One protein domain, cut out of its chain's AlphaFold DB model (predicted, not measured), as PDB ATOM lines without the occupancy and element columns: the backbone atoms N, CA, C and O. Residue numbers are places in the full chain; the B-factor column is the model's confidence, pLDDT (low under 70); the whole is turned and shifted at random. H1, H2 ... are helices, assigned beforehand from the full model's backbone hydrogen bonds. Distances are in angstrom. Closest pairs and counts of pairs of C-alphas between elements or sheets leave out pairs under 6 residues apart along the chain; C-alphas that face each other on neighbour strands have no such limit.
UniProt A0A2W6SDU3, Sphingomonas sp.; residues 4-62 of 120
ATOM      1  N   ARG A   4     132.357 164.088 134.516       59.72
ATOM      2  CA  ARG A   4     133.152 163.688 133.340       59.72
ATOM      3  C   ARG A   4     133.377 162.174 133.257       59.72
ATOM      4  O   ARG A   4     133.275 161.615 132.170       59.72
ATOM      5  N   HIS A   5     133.608 161.500 134.385       58.81
ATOM      6  CA  HIS A   5     133.855 160.050 134.406       58.81
ATOM      7  C   HIS A   5     132.572 159.249 134.145       58.81
ATOM      8  O   HIS A   5     132.608 158.236 133.450       58.81
ATOM      9  N   ALA A   6     131.425 159.760 134.607       69.44
ATOM     10  CA  ALA A   6     130.115 159.159 134.345       69.44
ATOM     11  C   ALA A   6     129.777 159.144 132.844       69.44
ATOM     12  O   ALA A   6     129.305 158.138 132.319       69.44
ATOM     13  N   LYS A   7     130.090 160.235 132.131       67.44
ATOM     14  CA  LYS A   7     129.814 160.337 130.693       67.44
ATOM     15  C   LYS A   7     130.698 159.408 129.857       67.44
ATOM     16  O   LYS A   7     130.224 158.860 128.870       67.44
ATOM     17  N   ILE A   8     131.949 159.180 130.265       71.94
ATOM     18  CA  ILE A   8     132.840 158.210 129.603       71.94
ATOM     19  C   ILE A   8     132.318 156.781 129.797       71.94
ATOM     20  O   ILE A   8     132.265 156.025 128.832       71.94
ATOM     21  N   GLY A   9     131.884 156.429 131.013       71.75
ATOM     22  CA  GLY A   9     131.314 155.108 131.299       71.75
ATOM     23  C   GLY A   9     130.062 154.814 130.467       71.75
ATOM     24  O   GLY A   9     129.973 153.762 129.840       71.75
ATOM     25  N   GLN A  10     129.141 155.777 130.383       72.38
ATOM     26  CA  GLN A  10     127.921 155.639 129.586       72.38
ATOM     27  C   GLN A  10     128.215 155.461 128.087       72.38
ATOM     28  O   GLN A  10     127.663 154.564 127.453       72.38
ATOM     29  N   LEU A  11     129.138 156.252 127.530       74.50
ATOM     30  CA  LEU A  11     129.514 156.162 126.114       74.50
ATOM     31  C   LEU A  11     130.154 154.812 125.746       74.50
ATOM     32  O   LEU A  11     130.003 154.351 124.615       74.50
ATOM     33  N   VAL A  12     130.874 154.173 126.674       76.12
ATOM     34  CA  VAL A  12     131.457 152.837 126.451       76.12
ATOM     35  C   VAL A  12     130.365 151.770 126.391       76.12
ATOM     36  O   VAL A  12     130.368 150.964 125.464       76.12
ATOM     37  N   VAL A  13     129.407 151.807 127.323       79.50
ATOM     38  CA  VAL A  13     128.283 150.856 127.364       79.50
ATOM     39  C   VAL A  13     127.420 150.971 126.106       79.50
ATOM     40  O   VAL A  13     127.120 149.962 125.471       79.50
ATOM     41  N   GLU A  14     127.074 152.194 125.700       77.31
ATOM     42  CA  GLU A  14     126.293 152.440 124.483       77.31
ATOM     43  C   GLU A  14     127.030 151.928 123.236       77.31
ATOM     44  O   GLU A  14     126.444 151.231 122.405       77.31
ATOM     45  N   ARG A  15     128.338 152.197 123.121       79.38
ATOM     46  CA  ARG A  15     129.167 151.694 122.015       79.38
ATOM     47  C   ARG A  15     129.162 150.168 121.946       79.38
ATOM     48  O   ARG A  15     129.045 149.620 120.849       79.38
ATOM     49  N   ASP A  16     129.327 149.493 123.077       79.31
ATOM     50  CA  ASP A  16     129.427 148.033 123.109       79.31
ATOM     51  C   ASP A  16     128.093 147.384 122.725       79.31
ATOM     52  O   ASP A  16     128.083 146.506 121.858       79.31
ATOM     53  N   PHE A  17     126.974 147.922 123.220       81.12
ATOM     54  CA  PHE A  17     125.623 147.527 122.815       81.12
ATOM     55  C   PHE A  17     125.386 147.667 121.297       81.12
ATOM     56  O   PHE A  17     124.913 146.737 120.632       81.12
ATOM     57  N   PHE A  18     125.767 148.809 120.708       78.12
ATOM     58  CA  PHE A  18     125.670 149.002 119.257       78.12
ATOM     59  C   PHE A  18     126.595 148.055 118.488       78.12
ATOM     60  O   PHE A  18     126.211 147.534 117.441       78.12
ATOM     61  N   SER A  19     127.796 147.783 119.001       78.56
ATOM     62  CA  SER A  19     128.738 146.858 118.364       78.56
ATOM     63  C   SER A  19     128.212 145.420 118.319       78.56
ATOM     64  O   SER A  19     128.444 144.712 117.339       78.56
ATOM     65  N   GLU A  20     127.465 144.999 119.339       81.00
ATOM     66  CA  GLU A  20     126.854 143.674 119.418       81.00
ATOM     67  C   GLU A  20     125.678 143.549 118.446       81.00
ATOM     68  O   GLU A  20     125.609 142.599 117.663       81.00
ATOM     69  N   SER A  21     124.847 144.591 118.368       82.38
ATOM     70  CA  SER A  21     123.777 144.704 117.367       82.38
ATOM     71  C   SER A  21     124.316 144.707 115.931       82.38
ATOM     72  O   SER A  21     123.704 144.161 115.021       82.38
ATOM     73  N   LEU A  22     125.500 145.275 115.705       83.19
ATOM     74  CA  LEU A  22     126.163 145.259 114.401       83.19
ATOM     75  C   LEU A  22     126.694 143.861 114.035       83.19
ATOM     76  O   LEU A  22     126.731 143.506 112.856       83.19
ATOM     77  N   ARG A  23     127.088 143.031 115.006       78.12
ATOM     78  CA  ARG A  23     127.591 141.671 114.733       78.12
ATOM     79  C   ARG A  23     126.511 140.729 114.210       78.12
ATOM     80  O   ARG A  23     126.845 139.841 113.430       78.12
ATOM     81  N   SER A  24     125.250 140.941 114.583       85.06
ATOM     82  CA  SER A  24     124.119 140.182 114.031       85.06
ATOM     83  C   SER A  24     123.784 140.581 112.586       85.06
ATOM     84  O   SER A  24     123.107 139.841 111.875       85.06
ATOM     85  N   MET A  25     124.304 141.719 112.107       85.81
ATOM     86  CA  MET A  25     124.126 142.189 110.736       85.81
ATOM     87  C   MET A  25     125.205 141.650 109.789       85.81
ATOM     88  O   MET A  25     126.397 141.558 110.119       85.81
ATOM     89  N   SER A  26     124.801 141.381 108.544       85.06
ATOM     90  CA  SER A  26     125.727 140.969 107.488       85.06
ATOM     91  C   SER A  26     126.800 142.034 107.236       85.06
ATOM     92  O   SER A  26     126.580 143.239 107.373       85.06
ATOM     93  N   VAL A  27     127.987 141.585 106.821       81.19
ATOM     94  CA  VAL A  27     129.103 142.490 106.507       81.19
ATOM     95  C   VAL A  27     128.733 143.451 105.373       81.19
ATOM     96  O   VAL A  27     129.157 144.599 105.405       81.19
ATOM     97  N   ALA A  28     127.927 143.012 104.399       80.88
ATOM     98  CA  ALA A  28     127.431 143.870 103.323       80.88
ATOM     99  C   ALA A  28     126.606 145.040 103.877       80.88
ATOM    100  O   ALA A  28     126.968 146.189 103.661       80.88
ATOM    101  N   ARG A  29     125.604 144.751 104.713       83.81
ATOM    102  CA  ARG A  29     124.727 145.781 105.280       83.81
ATOM    103  C   ARG A  29     125.470 146.765 106.178       83.81
ATOM    104  O   ARG A  29     125.145 147.942 106.208       83.81
ATOM    105  N   ARG A  30     126.489 146.301 106.907       86.25
ATOM    106  CA  ARG A  30     127.346 147.198 107.692       86.25
ATOM    107  C   ARG A  30     128.183 148.126 106.817       86.25
ATOM    108  O   ARG A  30     128.464 149.237 107.243       86.25
ATOM    109  N   ARG A  31     128.608 147.690 105.625       81.88
ATOM    110  CA  ARG A  31     129.373 148.539 104.697       81.88
ATOM    111  C   ARG A  31     128.521 149.662 104.121       81.88
ATOM    112  O   ARG A  31     129.046 150.759 103.998       81.88
ATOM    113  N   ASP A  32     127.242 149.414 103.849       84.56
ATOM    114  CA  ASP A  32     126.319 150.437 103.329       84.56
ATOM    115  C   ASP A  32     126.126 151.611 104.305       84.56
ATOM    116  O   ASP A  32     125.727 152.698 103.902       84.56
ATOM    117  N   LEU A  33     126.449 151.412 105.587       87.38
ATOM    118  CA  LEU A  33     126.442 152.459 106.612       87.38
ATOM    119  C   LEU A  33     127.694 153.354 106.580       87.38
ATOM    120  O   LEU A  33     127.775 154.305 107.355       87.38
ATOM    121  N   ILE A  34     128.695 153.041 105.751       85.56
ATOM    122  CA  ILE A  34     129.874 153.895 105.586       85.56
ATOM    123  C   ILE A  34     129.498 155.074 104.698       85.56
ATOM    124  O   ILE A  34     129.092 154.897 103.553       85.56
ATOM    125  N   GLU A  35     129.749 156.278 105.198       85.88
ATOM    126  CA  GLU A  35     129.532 157.536 104.498       85.88
ATOM    127  C   GLU A  35     130.894 158.172 104.154       85.88
ATOM    128  O   GLU A  35     131.529 158.797 105.013       85.88
ATOM    129  N   PRO A  36     131.399 158.025 102.910       79.38
ATOM    130  CA  PRO A  36     132.723 158.525 102.531       79.38
ATOM    131  C   PRO A  36     132.883 160.043 102.676       79.38
ATOM    132  O   PRO A  36     133.989 160.512 102.934       79.38
ATOM    133  N   ALA A  37     131.789 160.796 102.538       79.88
ATOM    134  CA  ALA A  37     131.756 162.256 102.623       79.88
ATOM    135  C   ALA A  37     131.511 162.791 104.050       79.88
ATOM    136  O   ALA A  37     131.284 163.988 104.237       79.88
ATOM    137  N   HIS A  38     131.550 161.935 105.079       85.06
ATOM    138  CA  HIS A  38     131.239 162.364 106.438       85.06
ATOM    139  C   HIS A  38     132.302 163.331 106.994       85.06
ATOM    140  O   HIS A  38     133.408 162.954 107.375       85.06
ATOM    141  N   HIS A  39     131.901 164.591 107.147       78.38
ATOM    142  CA  HIS A  39     132.741 165.730 107.542       78.38
ATOM    143  C   HIS A  39     133.433 165.643 108.924       78.38
ATOM    144  O   HIS A  39     134.358 166.405 109.189       78.38
ATOM    145  N   ARG A  40     132.998 164.751 109.827       86.75
ATOM    146  CA  ARG A  40     133.525 164.619 111.206       86.75
ATOM    147  C   ARG A  40     134.217 163.290 111.481       86.75
ATOM    148  O   ARG A  40     134.967 163.193 112.449       86.75
ATOM    149  N   LEU A  41     133.954 162.261 110.676       85.06
ATOM    150  CA  LEU A  41     134.426 160.904 110.930       85.06
ATOM    151  C   LEU A  41     135.147 160.364 109.697       85.06
ATOM    152  O   LEU A  41     134.489 160.047 108.706       85.06
ATOM    153  N   PRO A  42     136.481 160.187 109.743       86.56
ATOM    154  CA  PRO A  42     137.198 159.595 108.626       86.56
ATOM    155  C   PRO A  42     136.752 158.143 108.417       86.56
ATOM    156  O   PRO A  42     136.380 157.439 109.360       86.56
ATOM    157  N   ILE A  43     136.866 157.657 107.182       84.00
ATOM    158  CA  ILE A  43     136.430 156.306 106.792       84.00
ATOM    159  C   ILE A  43     137.096 155.217 107.662       84.00
ATOM    160  O   ILE A  43     136.488 154.195 107.976       84.00
ATOM    161  N   SER A  44     138.340 155.430 108.103       82.81
ATOM    162  CA  SER A  44     139.043 154.529 109.029       82.81
ATOM    163  C   SER A  44     138.342 154.405 110.389       82.81
ATOM    164  O   SER A  44     138.218 153.296 110.913       82.81
ATOM    165  N   ALA A  45     137.846 155.516 110.940       85.81
ATOM    166  CA  ALA A  45     137.094 155.535 112.190       85.81
ATOM    167  C   ALA A  45     135.720 154.879 112.018       85.81
ATOM    168  O   ALA A  45     135.341 154.053 112.846       85.81
ATOM    169  N   GLN A  46     135.023 155.163 110.913       88.38
ATOM    170  CA  GLN A  46     133.729 154.547 110.604       88.38
ATOM    171  C   GLN A  46     133.835 153.023 110.472       88.38
ATOM    172  O   GLN A  46     133.075 152.296 111.103       88.38
ATOM    173  N   ARG A  47     134.838 152.509 109.742       89.06
ATOM    174  CA  ARG A  47     135.092 151.059 109.646       89.06
ATOM    175  C   ARG A  47     135.332 150.423 111.009       89.06
ATOM    176  O   ARG A  47     134.838 149.327 111.260       89.06
ATOM    177  N   ARG A  48     136.090 151.099 111.881       85.31
ATOM    178  CA  ARG A  48     136.366 150.612 113.236       85.31
ATOM    179  C   ARG A  48     135.084 150.532 114.065       85.31
ATOM    180  O   ARG A  48     134.869 149.517 114.715       85.31
ATOM    181  N   LEU A  49     134.230 151.554 114.001       86.88
ATOM    182  CA  LEU A  49     132.934 151.574 114.689       86.88
ATOM    183  C   LEU A  49     131.992 150.486 114.158       86.88
ATOM    184  O   LEU A  49     131.375 149.762 114.929       86.88
ATOM    185  N   LEU A  50     131.964 150.300 112.840       87.50
ATOM    186  CA  LEU A  50     131.133 149.302 112.166       87.50
ATOM    187  C   LEU A  50     131.725 147.882 112.215       87.50
ATOM    188  O   LEU A  50     131.150 146.948 111.657       87.50
ATOM    189  N   SER A  51     132.873 147.683 112.874       86.00
ATOM    190  CA  SER A  51     133.585 146.397 112.944       86.00
ATOM    191  C   SER A  51     133.869 145.774 111.562       86.00
ATOM    192  O   SER A  51     133.739 144.562 111.365       86.00
ATOM    193  N   ILE A  52     134.227 146.605 110.578       85.12
ATOM    194  CA  ILE A  52     134.567 146.202 109.205       85.12
ATOM    195  C   ILE A  52     136.084 146.186 109.048       85.12
ATOM    196  O   ILE A  52     136.765 147.180 109.308       85.12
ATOM    197  N   SER A  53     136.633 145.069 108.567       83.62
ATOM    198  CA  SER A  53     138.063 144.992 108.276       83.62
ATOM    199  C   SER A  53     138.446 145.876 107.085       83.62
ATOM    200  O   SER A  53     137.673 146.092 106.147       83.62
ATOM    201  N   ARG A  54     139.692 146.361 107.080       79.00
ATOM    202  CA  ARG A  54     140.229 147.160 105.970       79.00
ATOM    203  C   ARG A  54     140.126 146.420 104.629       79.00
ATOM    204  O   ARG A  54     139.707 147.021 103.644       79.00
ATOM    205  N   SER A  55     140.452 145.129 104.602       75.19
ATOM    206  CA  SER A  55     140.373 144.287 103.399       75.19
ATOM    207  C   SER A  55     138.944 144.152 102.875       75.19
ATOM    208  O   SER A  55     138.709 144.296 101.680       75.19
ATOM    209  N   SER A  56     137.988 143.948 103.780       78.38
ATOM    210  CA  SER A  56     136.560 143.835 103.485       78.38
ATOM    211  C   SER A  56     135.991 145.098 102.835       78.38
ATOM    212  O   SER A  56     135.155 144.999 101.943       78.38
ATOM    213  N   TYR A  57     136.455 146.273 103.262       77.94
ATOM    214  CA  TYR A  57     136.072 147.544 102.656       77.94
ATOM    215  C   TYR A  57     136.683 147.727 101.259       77.94
ATOM    216  O   TYR A  57     135.963 147.975 100.298       77.94
ATOM    217  N   HIS A  58     138.002 147.559 101.123       69.94
ATOM    218  CA  HIS A  58     138.688 147.805  99.849       69.94
ATOM    219  C   HIS A  58     138.320 146.803  98.752       69.94
ATOM    220  O   HIS A  58     138.255 147.192  97.593       69.94
ATOM    221  N   TYR A  59     138.064 145.538  99.096       63.69
ATOM    222  CA  TYR A  59     137.708 144.514  98.110       63.69
ATOM    223  C   TYR A  59     136.402 144.824  97.364       63.69
ATOM    224  O   TYR A  59     136.262 144.441  96.208       63.69
ATOM    225  N   VAL A  60     135.457 145.498  98.028       65.06
ATOM    226  CA  VAL A  60     134.134 145.814  97.469       65.06
ATOM    227  C   VAL A  60     134.078 147.239  96.910       65.06
ATOM    228  O   VAL A  60     133.450 147.447  95.882       65.06
ATOM    229  N   HIS A  61     134.736 148.211  97.556       61.03
ATOM    230  CA  HIS A  61     134.614 149.627  97.179       61.03
ATOM    231  C   HIS A  61     135.663 150.137  96.192       61.03
ATOM    232  O   HIS A  61     135.408 151.142  95.537       61.03
ATOM    233  N   ALA A  62     136.834 149.509  96.081       60.41
ATOM    234  CA  ALA A  62     137.765 149.879  95.023       60.41
ATOM    235  C   ALA A  62     137.460 149.023  93.790       60.41
ATOM    236  O   ALA A  62     137.530 147.790  93.895       60.41
TER     237      ALA A  62
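Overview. This is residues 4 to 62 of the 120 residues of a protein of Sphingomonas sp. (UniProt A0A2W6SDU3). A long first helix, H1, reaches as an arm from a small, loose cluster of three short helices, H2, H3 and H4; its residues 4 to 14 stick out free. The printed part has 59 residues, with four named helices in that order, no named strand, and the class all helix. It is loose, with a radius of gyration of the C-alphas of 13.0 A, and spans 41 by 28 by 15 A.

Arrangement. Start at H1, residues 4 to 23, and look from Ser 19 to Leu 49 of H3, residues 43 to 49: these closest C-alphas are 7.3 A apart, and the helices are close but not clearly touching, about perpendicular at 89 degrees. H2, residues 27 to 32, is close to but not clearly touching H4, residues 54 to 61; their closest C-alphas, Arg 31 and Tyr 57, are 7.1 A apart. H1 and H4 are apart. Every O i to N i+4 pair is within hydrogen-bond range in H1, H2 and H3, and 3 of 4 in H4.

Along the chain. Find C-alpha 4 at (133.152, 163.688, 133.340); from there H1 runs 29.4 A to C-alpha 23. H2 measures 9.0 A, H3 9.8 A and H4 10.7 A, ending at C-alpha 61, (134.614, 149.627, 97.179).

Size, cuts and confidence. The two C-alphas farthest apart, Ala 6 and Ala 62, are 41.1 A apart. The printed part has no cut and no long link. Confidence is under 70 at residues 4 to 7 and 58 to 62.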